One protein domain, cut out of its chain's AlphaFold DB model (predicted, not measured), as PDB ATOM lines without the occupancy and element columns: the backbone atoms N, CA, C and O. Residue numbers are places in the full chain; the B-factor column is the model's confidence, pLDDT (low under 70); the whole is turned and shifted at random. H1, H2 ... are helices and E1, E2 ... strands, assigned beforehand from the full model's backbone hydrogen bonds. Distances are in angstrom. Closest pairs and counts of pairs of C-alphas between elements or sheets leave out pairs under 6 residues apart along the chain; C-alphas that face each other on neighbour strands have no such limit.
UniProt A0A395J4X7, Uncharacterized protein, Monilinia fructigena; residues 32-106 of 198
ATOM      1  N   ALA A  32     -36.366  33.482 -29.839       92.38
ATOM      2  CA  ALA A  32     -35.829  34.315 -28.760       92.38
ATOM      3  C   ALA A  32     -34.481  33.815 -28.191       92.38
ATOM      4  O   ALA A  32     -33.831  34.546 -27.450       92.38
ATOM      5  N   PHE A  33     -34.073  32.584 -28.522       94.81
ATOM      6  CA  PHE A  33     -32.834  31.939 -28.079       94.81
ATOM      7  C   PHE A  33     -31.942  31.542 -29.268       94.81
ATOM      8  O   PHE A  33     -31.145  30.607 -29.164       94.81
ATOM      9  N   SER A  34     -32.052  32.238 -30.406       93.69
ATOM     10  CA  SER A  34     -31.354  31.874 -31.646       93.69
ATOM     11  C   SER A  34     -29.834  31.741 -31.489       93.69
ATOM     12  O   SER A  34     -29.241  30.859 -32.096       93.69
ATOM     13  N   GLU A  35     -29.189  32.550 -30.644       93.50
ATOM     14  CA  GLU A  35     -27.735  32.439 -30.440       93.50
ATOM     15  C   GLU A  35     -27.345  31.137 -29.722       93.50
ATOM     16  O   GLU A  35     -26.286  30.564 -29.984       93.50
ATOM     17  N   TRP A  36     -28.206  30.644 -28.827       94.94
ATOM     18  CA  TRP A  36     -28.006  29.364 -28.147       94.94
ATOM     19  C   TRP A  36     -28.315  28.192 -29.080       94.94
ATOM     20  O   TRP A  36     -27.609  27.185 -29.041       94.94
ATOM     21  N   GLU A  37     -29.336  28.329 -29.930       96.00
ATOM     22  CA  GLU A  37     -29.653  27.374 -30.999       96.00
ATOM     23  C   GLU A  37     -28.451  27.185 -31.936       96.00
ATOM     24  O   GLU A  37     -27.982  26.062 -32.134       96.00
ATOM     25  N   ASP A  38     -27.895  28.288 -32.440       95.44
ATOM     26  CA  ASP A  38     -26.752  28.277 -33.354       95.44
ATOM     27  C   ASP A  38     -25.498  27.664 -32.705       95.44
ATOM     28  O   ASP A  38     -24.763  26.905 -33.347       95.44
ATOM     29  N   LEU A  39     -25.252  27.956 -31.418       94.56
ATOM     30  CA  LEU A  39     -24.147  27.351 -30.673       94.56
ATOM     31  C   LEU A  39     -24.300  25.826 -30.566       94.56
ATOM     32  O   LEU A  39     -23.329  25.099 -30.793       94.56
ATOM     33  N   VAL A  40     -25.497  25.343 -30.215       94.50
ATOM     34  CA  VAL A  40     -25.785  23.906 -30.078       94.50
ATOM     35  C   VAL A  40     -25.618  23.189 -31.419       94.50
ATOM     36  O   VAL A  40     -24.970  22.141 -31.472       94.50
ATOM     37  N   ASP A  41     -26.092  23.790 -32.512       95.88
ATOM     38  CA  ASP A  41     -25.913  23.257 -33.869       95.88
ATOM     39  C   ASP A  41     -24.423  23.126 -34.258       95.88
ATOM     40  O   ASP A  41     -24.051  22.265 -35.061       95.88
ATOM     41  N   CYS A  42     -23.545  23.936 -33.656       95.81
ATOM     42  CA  CYS A  42     -22.105  23.939 -33.918       95.81
ATOM     43  C   CYS A  42     -21.270  23.078 -32.953       95.81
ATOM     44  O   CYS A  42     -20.051  22.999 -33.142       95.81
ATOM     45  N   ILE A  43     -21.877  22.406 -31.961       94.38
ATOM     46  CA  ILE A  43     -21.157  21.613 -30.943       94.38
ATOM     47  C   ILE A  43     -20.091  20.683 -31.547       94.38
ATOM     48  O   ILE A  43     -18.945  20.768 -31.102       94.38
ATOM     49  N   PRO A  44     -20.386  19.824 -32.551       94.38
ATOM     50  CA  PRO A  44     -19.401  18.857 -33.039       94.38
ATOM     51  C   PRO A  44     -18.128  19.529 -33.563       94.38
ATOM     52  O   PRO A  44     -17.022  19.152 -33.184       94.38
ATOM     53  N   LYS A  45     -18.288  20.586 -34.364       95.44
ATOM     54  CA  LYS A  45     -17.171  21.348 -34.932       95.44
ATOM     55  C   LYS A  45     -16.365  22.064 -33.844       95.44
ATOM     56  O   LYS A  45     -15.140  22.016 -33.841       95.44
ATOM     57  N   LEU A  46     -17.048  22.718 -32.907       93.38
ATOM     58  CA  LEU A  46     -16.396  23.467 -31.832       93.38
ATOM     59  C   LEU A  46     -15.656  22.556 -30.842       93.38
ATOM     60  O   LEU A  46     -14.679  22.982 -30.223       93.38
ATOM     61  N   LEU A  47     -16.105  21.307 -30.693       91.62
ATOM     62  CA  LEU A  47     -15.397  20.276 -29.939       91.62
ATOM     63  C   LEU A  47     -14.128  19.807 -30.656       91.62
ATOM     64  O   LEU A  47     -13.088  19.700 -30.010       91.62
ATOM     65  N   GLU A  48     -14.183  19.579 -31.971       92.50
ATOM     66  CA  GLU A  48     -13.001  19.231 -32.778       92.50
ATOM     67  C   GLU A  48     -11.922  20.323 -32.729       92.50
ATOM     68  O   GLU A  48     -10.730  20.027 -32.655       92.50
ATOM     69  N   GLU A  49     -12.337  21.589 -32.723       93.88
ATOM     70  CA  GLU A  49     -11.447  22.752 -32.647       93.88
ATOM     71  C   GLU A  49     -10.997  23.091 -31.213       93.88
ATOM     72  O   GLU A  49     -10.128  23.945 -31.027       93.88
ATOM     73  N   GLY A  50     -11.588  22.464 -30.189       89.06
ATOM     74  CA  GLY A  50     -11.338  22.791 -28.780       89.06
ATOM     75  C   GLY A  50     -11.782  24.205 -28.379       89.06
ATOM     76  O   GLY A  50     -11.301  24.746 -27.385       89.06
ATOM     77  N   SER A  51     -12.682  24.822 -29.150       91.94
ATOM     78  CA  SER A  51     -13.066  26.235 -29.042       91.94
ATOM     79  C   SER A  51     -14.462  26.450 -28.440       91.94
ATOM     80  O   SER A  51     -14.868  27.596 -28.235       91.94
ATOM     81  N   PHE A  52     -15.195  25.377 -28.109       91.19
ATOM     82  CA  PHE A  52     -16.569  25.460 -27.592       91.19
ATOM     83  C   PHE A  52     -16.706  26.391 -26.384       91.19
ATOM     84  O   PHE A  52     -17.565  27.269 -26.374       91.19
ATOM     85  N   ARG A  53     -15.831  26.243 -25.380       88.12
ATOM     86  CA  ARG A  53     -15.910  27.028 -24.141       88.12
ATOM     87  C   ARG A  53     -15.782  28.529 -24.402       88.12
ATOM     88  O   ARG A  53     -16.552  29.300 -23.849       88.12
ATOM     89  N   GLN A  54     -14.864  28.920 -25.285       90.06
ATOM     90  CA  GLN A  54     -14.674  30.317 -25.668       90.06
ATOM     91  C   GLN A  54     -15.942  30.912 -26.293       90.06
ATOM     92  O   GLN A  54     -16.276  32.059 -26.012       90.06
ATOM     93  N   HIS A  55     -16.645  30.140 -27.125       92.06
ATOM     94  CA  HIS A  55     -17.890  30.588 -27.748       92.06
ATOM     95  C   HIS A  55     -19.035  30.650 -26.734       92.06
ATOM     96  O   HIS A  55     -19.759  31.638 -26.708       92.06
ATOM     97  N   ALA A  56     -19.157  29.644 -25.863       90.38
ATOM     98  CA  ALA A  56     -20.172  29.619 -24.812       90.38
ATOM     99  C   ALA A  56     -20.010  30.775 -23.809       90.38
ATOM    100  O   ALA A  56     -20.990  31.422 -23.462       90.38
ATOM    101  N   ASP A  57     -18.779  31.083 -23.386       88.69
ATOM    102  CA  ASP A  57     -18.502  32.190 -22.457       88.69
ATOM    103  C   ASP A  57     -18.712  33.579 -23.096       88.69
ATOM    104  O   ASP A  57     -18.841  34.572 -22.383       88.69
ATOM    105  N   ALA A  58     -18.740  33.664 -24.431       90.00
ATOM    106  CA  ALA A  58     -18.996  34.901 -25.167       90.00
ATOM    107  C   ALA A  58     -20.491  35.170 -25.415       90.00
ATOM    108  O   ALA A  58     -20.836  36.256 -25.889       90.00
ATOM    109  N   LEU A  59     -21.371  34.204 -25.125       88.00
ATOM    110  CA  LEU A  59     -22.809  34.376 -25.296       88.00
ATOM    111  C   LEU A  59     -23.380  35.372 -24.286       88.00
ATOM    112  O   LEU A  59     -22.984  35.424 -23.121       88.00
ATOM    113  N   ALA A  60     -24.370  36.140 -24.737       86.69
ATOM    114  CA  ALA A  60     -25.154  36.975 -23.848       86.69
ATOM    115  C   ALA A  60     -25.991  36.107 -22.895       86.69
ATOM    116  O   ALA A  60     -26.519  35.056 -23.272       86.69
ATOM    117  N   ILE A  61     -26.148  36.585 -21.660       87.06
ATOM    118  CA  ILE A  61     -27.167  36.063 -20.750       87.06
ATOM    119  C   ILE A  61     -28.520  36.507 -21.311       87.06
ATOM    120  O   ILE A  61     -28.820  37.702 -21.328       87.06
ATOM    121  N   LEU A  62     -29.302  35.548 -21.801       87.94
ATOM    122  CA  LEU A  62     -30.620  35.800 -22.378       87.94
ATOM    123  C   LEU A  62     -31.684  35.897 -21.284       87.94
ATOM    124  O   LEU A  62     -31.652  35.158 -20.298       87.94
ATOM    125  N   ASP A  63     -32.628  36.818 -21.467       87.94
ATOM    126  CA  ASP A  63     -33.757  36.986 -20.558       87.94
ATOM    127  C   ASP A  63     -34.854  35.949 -20.842       87.94
ATOM    128  O   ASP A  63     -35.155  35.615 -21.987       87.94
ATOM    129  N   THR A  64     -35.484  35.467 -19.776       91.62
ATOM    130  CA  THR A  64     -36.556  34.464 -19.835       91.62
ATOM    131  C   THR A  64     -37.951  35.083 -19.936       91.62
ATOM    132  O   THR A  64     -38.931  34.356 -20.064       91.62
ATOM    133  N   SER A  65     -38.065  36.417 -19.923       92.12
ATOM    134  CA  SER A  65     -39.350  37.132 -20.017       92.12
ATOM    135  C   SER A  65     -40.149  36.851 -21.297       92.12
ATOM    136  O   SER A  65     -41.370  37.008 -21.287       92.12
ATOM    137  N   ASN A  66     -39.482  36.400 -22.363       87.50
ATOM    138  CA  ASN A  66     -40.096  36.035 -23.642       87.50
ATOM    139  C   ASN A  66     -40.565  34.567 -23.709       87.50
ATOM    140  O   ASN A  66     -41.007  34.131 -24.765       87.50
ATOM    141  N   LEU A  67     -40.433  33.792 -22.624       93.94
ATOM    142  CA  LEU A  67     -40.932  32.417 -22.537       93.94
ATOM    143  C   LEU A  67     -42.329  32.419 -21.912       93.94
ATOM    144  O   LEU A  67     -42.506  32.764 -20.740       93.94
ATOM    145  N   HIS A  68     -43.331  32.021 -22.682       93.19
ATOM    146  CA  HIS A  68     -44.738  32.087 -22.305       93.19
ATOM    147  C   HIS A  68     -45.374  30.703 -22.189       93.19
ATOM    148  O   HIS A  68     -46.180  30.481 -21.282       93.19
ATOM    149  N   GLU A  69     -44.990  29.772 -23.060       92.38
ATOM    150  CA  GLU A  69     -45.551  28.425 -23.121       92.38
ATOM    151  C   GLU A  69     -44.556  27.349 -22.658       92.38
ATOM    152  O   GLU A  69     -43.337  27.521 -22.664       92.38
ATOM    153  N   GLU A  70     -45.083  26.218 -22.180       89.00
ATOM    154  CA  GLU A  70     -44.268  25.159 -21.574       89.00
ATOM    155  C   GLU A  70     -43.263  24.542 -22.561       89.00
ATOM    156  O   GLU A  70     -42.173  24.127 -22.169       89.00
ATOM    157  N   ASP A  71     -43.603  24.464 -23.844       91.69
ATOM    158  CA  ASP A  71     -42.718  23.957 -24.891       91.69
ATOM    159  C   ASP A  71     -41.530  24.892 -25.163       91.69
ATOM    160  O   ASP A  71     -40.414  24.400 -25.354       91.69
ATOM    161  N   GLU A  72     -41.728  26.209 -25.081       94.56
ATOM    162  CA  GLU A  72     -40.657  27.209 -25.122       94.56
ATOM    163  C   GLU A  72     -39.707  27.027 -23.930       94.56
ATOM    164  O   GLU A  72     -38.490  26.928 -24.111       94.56
ATOM    165  N   TRP A  73     -40.254  26.873 -22.718       94.06
ATOM    166  CA  TRP A  73     -39.469  26.584 -21.512       94.06
ATOM    167  C   TRP A  73     -38.684  25.276 -21.625       94.06
ATOM    168  O   TRP A  73     -37.499  25.222 -21.287       94.06
ATOM    169  N   ARG A  74     -39.317  24.213 -22.132       92.38
ATOM    170  CA  ARG A  74     -38.659  22.920 -22.358       92.38
ATOM    171  C   ARG A  74     -37.533  23.053 -23.379       92.38
ATOM    172  O   ARG A  74     -36.449  22.523 -23.135       92.38
ATOM    173  N   ARG A  75     -37.744  23.765 -24.491       95.00
ATOM    174  CA  ARG A  75     -36.702  23.981 -25.508       95.00
ATOM    175  C   ARG A  75     -35.528  24.774 -24.940       95.00
ATOM    176  O   ARG A  75     -34.395  24.320 -25.079       95.00
ATOM    177  N   ALA A  76     -35.788  25.881 -24.245       95.00
ATOM    178  CA  ALA A  76     -34.749  26.678 -23.592       95.00
ATOM    179  C   ALA A  76     -33.937  25.845 -22.583       95.00
ATOM    180  O   ALA A  76     -32.704  25.871 -22.597       95.00
ATOM    181  N   TYR A  77     -34.611  25.030 -21.762       92.88
ATOM    182  CA  TYR A  77     -33.952  24.104 -20.840       92.88
ATOM    183  C   TYR A  77     -33.090  23.063 -21.568       92.88
ATOM    184  O   TYR A  77     -31.960  22.812 -21.154       92.88
ATOM    185  N   HIS A  78     -33.577  22.485 -22.670       92.38
ATOM    186  CA  HIS A  78     -32.790  21.554 -23.483       92.38
ATOM    187  C   HIS A  78     -31.515  22.207 -24.031       92.38
ATOM    188  O   HIS A  78     -30.438  21.640 -23.866       92.38
ATOM    189  N   LEU A  79     -31.609  23.410 -24.609       94.00
ATOM    190  CA  LEU A  79     -30.439  24.146 -25.109       94.00
ATOM    191  C   LEU A  79     -29.411  24.402 -24.006       94.00
ATOM    192  O   LEU A  79     -28.214  24.202 -24.212       94.00
ATOM    193  N   PHE A  80     -29.874  24.815 -22.825       91.56
ATOM    194  CA  PHE A  80     -29.008  25.025 -21.670       91.56
ATOM    195  C   PHE A  80     -28.309  23.729 -21.241       91.56
ATOM    196  O   PHE A  80     -27.097  23.718 -21.024       91.56
ATOM    197  N   ARG A  81     -29.060  22.626 -21.143       88.50
ATOM    198  CA  ARG A  81     -28.533  21.330 -20.698       88.50
ATOM    199  C   ARG A  81     -27.510  20.752 -21.658       88.50
ATOM    200  O   ARG A  81     -26.514  20.210 -21.189       88.50
ATOM    201  N   GLU A  82     -27.706  20.896 -22.965       90.44
ATOM    202  CA  GLU A  82     -26.714  20.455 -23.949       90.44
ATOM    203  C   GLU A  82     -25.388  21.207 -23.782       90.44
ATOM    204  O   GLU A  82     -24.321  20.595 -23.717       90.44
ATOM    205  N   GLN A  83     -25.439  22.530 -23.608       90.19
ATOM    206  CA  GLN A  83     -24.240  23.327 -23.341       90.19
ATOM    207  C   GLN A  83     -23.582  22.941 -22.009       90.19
ATOM    208  O   GLN A  83     -22.366  22.755 -21.940       90.19
ATOM    209  N   GLU A  84     -24.373  22.797 -20.941       85.62
ATOM    210  CA  GLU A  84     -23.896  22.381 -19.618       85.62
ATOM    211  C   GLU A  84     -23.171  21.034 -19.693       85.62
ATOM    212  O   GLU A  84     -22.066  20.886 -19.163       85.62
ATOM    213  N   HIS A  85     -23.769  20.079 -20.405       85.75
ATOM    214  CA  HIS A  85     -23.231  18.750 -20.625       85.75
ATOM    215  C   HIS A  85     -21.878  18.826 -21.334       85.75
ATOM    216  O   HIS A  85     -20.883  18.371 -20.770       85.75
ATOM    217  N   VAL A  86     -21.795  19.482 -22.495       86.75
ATOM    218  CA  VAL A  86     -20.535  19.652 -23.241       86.75
ATOM    219  C   VAL A  86     -19.441  20.275 -22.375       86.75
ATOM    220  O   VAL A  86     -18.293  19.822 -22.378       86.75
ATOM    221  N   ILE A  87     -19.780  21.296 -21.591       83.75
ATOM    222  CA  ILE A  87     -18.784  21.972 -20.763       83.75
ATOM    223  C   ILE A  87     -18.339  21.094 -19.590       83.75
ATOM    224  O   ILE A  87     -17.167  21.113 -19.227       83.75
ATOM    225  N   SER A  88     -19.239  20.300 -19.009       81.25
ATOM    226  CA  SER A  88     -18.890  19.386 -17.915       81.25
ATOM    227  C   SER A  88     -17.860  18.327 -18.325       81.25
ATOM    228  O   SER A  88     -16.995  17.984 -17.525       81.25
ATOM    229  N   TRP A  89     -17.894  17.862 -19.578       78.25
ATOM    230  CA  TRP A  89     -16.918  16.901 -20.107       78.25
ATOM    231  C   TRP A  89     -15.587  17.534 -20.515       78.25
ATOM    232  O   TRP A  89     -14.587  16.828 -20.626       78.25
ATOM    233  N   THR A  90     -15.567  18.845 -20.761       72.00
ATOM    234  CA  THR A  90     -14.389  19.567 -21.269       72.00
ATOM    235  C   THR A  90     -13.665  20.383 -20.193       72.00
ATOM    236  O   THR A  90     -12.611  20.946 -20.477       72.00
ATOM    237  N   ALA A  91     -14.187  20.442 -18.959       62.44
ATOM    238  CA  ALA A  91     -13.665  21.282 -17.881       62.44
ATOM    239  C   ALA A  91     -13.392  20.519 -16.571       62.44
ATOM    240  O   ALA A  91     -14.086  19.569 -16.212       62.44
ATOM    241  N   GLU A  92     -12.418  21.003 -15.799       56.91
ATOM    242  CA  GLU A  92     -12.120  20.537 -14.441       56.91
ATOM    243  C   GLU A  92     -13.086  21.176 -13.423       56.91
ATOM    244  O   GLU A  92     -12.748  22.130 -12.731       56.91
ATOM    245  N   GLY A  93     -14.316  20.657 -13.335       56.47
ATOM    246  CA  GLY A  93     -15.305  21.063 -12.325       56.47
ATOM    247  C   GLY A  93     -15.909  22.468 -12.516       56.47
ATOM    248  O   GLY A  93     -15.355  23.336 -13.186       56.47
ATOM    249  N   ARG A  94     -17.104  22.700 -11.949       60.25
ATOM    250  CA  ARG A  94     -17.839  23.972 -12.062       60.25
ATOM    251  C   ARG A  94     -18.237  24.547 -10.703       60.25
ATOM    252  O   ARG A  94     -18.813  23.844  -9.875       60.25
ATOM    253  N   ILE A  95     -18.003  25.848 -10.543       62.25
ATOM    254  CA  ILE A  95     -18.648  26.697  -9.536       62.25
ATOM    255  C   ILE A  95     -19.887  27.298 -10.204       62.25
ATOM    256  O   ILE A  95     -19.772  27.872 -11.288       62.25
ATOM    257  N   TYR A  96     -21.061  27.146  -9.592       65.75
ATOM    258  CA  TYR A  96     -22.276  27.813 -10.059       65.75
ATOM    259  C   TYR A  96     -22.278  29.231  -9.500       65.75
ATOM    260  O   TYR A  96     -22.328  29.391  -8.283       65.75
ATOM    261  N   ASP A  97     -22.163  30.231 -10.373       67.06
ATOM    262  CA  ASP A  97     -22.232  31.645  -9.998       67.06
ATOM    263  C   ASP A  97     -23.697  32.035  -9.756       67.06
ATOM    264  O   ASP A  97     -24.546  31.870 -10.632       67.06
ATOM    265  N   GLU A  98     -23.998  32.514  -8.554       67.88
ATOM    266  CA  GLU A  98     -25.317  33.020  -8.159       67.88
ATOM    267  C   GLU A  98     -25.402  34.553  -8.268       67.88
ATOM    268  O   GLU A  98     -26.406  35.156  -7.888       67.88
ATOM    269  N   GLY A  99     -24.354  35.197  -8.789       60.16
ATOM    270  CA  GLY A  99     -24.202  36.643  -8.823       60.16
ATOM    271  C   GLY A  99     -23.531  37.199  -7.563       60.16
ATOM    272  O   GLY A  99     -23.355  36.529  -6.546       60.16
ATOM    273  N   GLU A 100     -23.119  38.468  -7.638       61.84
ATOM    274  CA  GLU A 100     -22.479  39.206  -6.530       61.84
ATOM    275  C   GLU A 100     -21.201  38.553  -5.957       61.84
ATOM    276  O   GLU A 100     -20.828  38.804  -4.809       61.84
ATOM    277  N   GLY A 101     -20.512  37.718  -6.742       63.22
ATOM    278  CA  GLY A 101     -19.310  37.006  -6.298       63.22
ATOM    279  C   GLY A 101     -19.591  35.830  -5.358       63.22
ATOM    280  O   GLY A 101     -18.675  35.367  -4.675       63.22
ATOM    281  N   LYS A 102     -20.839  35.351  -5.301       68.31
ATOM    282  CA  LYS A 102     -21.227  34.142  -4.572       68.31
ATOM    283  C   LYS A 102     -21.354  32.993  -5.557       68.31
ATOM    284  O   LYS A 102     -22.038  33.104  -6.565       68.31
ATOM    285  N   GLY A 103     -20.718  31.875  -5.242       68.50
ATOM    286  CA  GLY A 103     -20.923  30.651  -5.991       68.50
ATOM    287  C   GLY A 103     -20.630  29.431  -5.147       68.50
ATOM    288  O   GLY A 103     -19.749  29.451  -4.284       68.50
ATOM    289  N   GLU A 104     -21.386  28.368  -5.391       74.56
ATOM    290  CA  GLU A 104     -21.258  27.116  -4.659       74.56
ATOM    291  C   GLU A 104     -20.900  25.967  -5.597       74.56
ATOM    292  O   GLU A 104     -21.344  25.879  -6.747       74.56
ATOM    293  N   TRP A 105     -20.088  25.050  -5.074       74.44
ATOM    294  CA  TRP A 105     -19.857  23.765  -5.712       74.44
ATOM    295  C   TRP A 105     -21.111  22.920  -5.565       74.44
ATOM    296  O   TRP A 105     -21.521  22.592  -4.451       74.44
ATOM    297  N   ARG A 106     -21.705  22.536  -6.694       76.88
ATOM    298  CA  ARG A 106     -22.834  21.609  -6.715       76.88
ATOM    299  C   ARG A 106     -22.475  20.379  -7.522       76.88
ATOM    300  O   ARG A 106     -21.876  20.475  -8.592       76.88
TER     301      ARG A 106
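This is residues 32 to 106 of the 198 residues of an uncharacterized protein of Monilinia fructigena (UniProt A0A395J4X7). A small antiparallel hairpin, E1 and E2, follows the end of a long helix, H4, on which the shorter H1 packs, with H2 and H3 near H4's later residues. The printed part has 75 residues, mostly helix, in the order H1, H2, H3, H4, E1, E2. It is only just compact, close to loose: radius of gyration of the C-alphas 13.4 A, spans 35 by 33 by 18 A.

E1 is residues 95 to 99 and E2 102 to 105, ending at C-alpha 105 (-19.857, 23.765, -5.712). H4, residues 70 to 90, is 30.4 A long. H1 is residues 32 to 41, from C-alpha 32 (-35.829, 34.315, -28.760); H2 43 to 48; H3 52 to 57.

In the hairpin, N 98 and O 102 are 2.9 A apart. H4, with residues 76 to 83 alone, touches H1, closest C-alphas Trp 36 and Leu 79, 6.5 A. H3 only just touches H4, with 3 pairs of C-alphas within 8 A. H2 is close but not clearly touching H3. Every O i to N i+4 pair is within hydrogen-bond range in H2, H3 and H4, and 5 of 6 in H1.

The printed part has no cut. H3 to H4 is a long link. Residues 91 to 103 have pLDDT under 70.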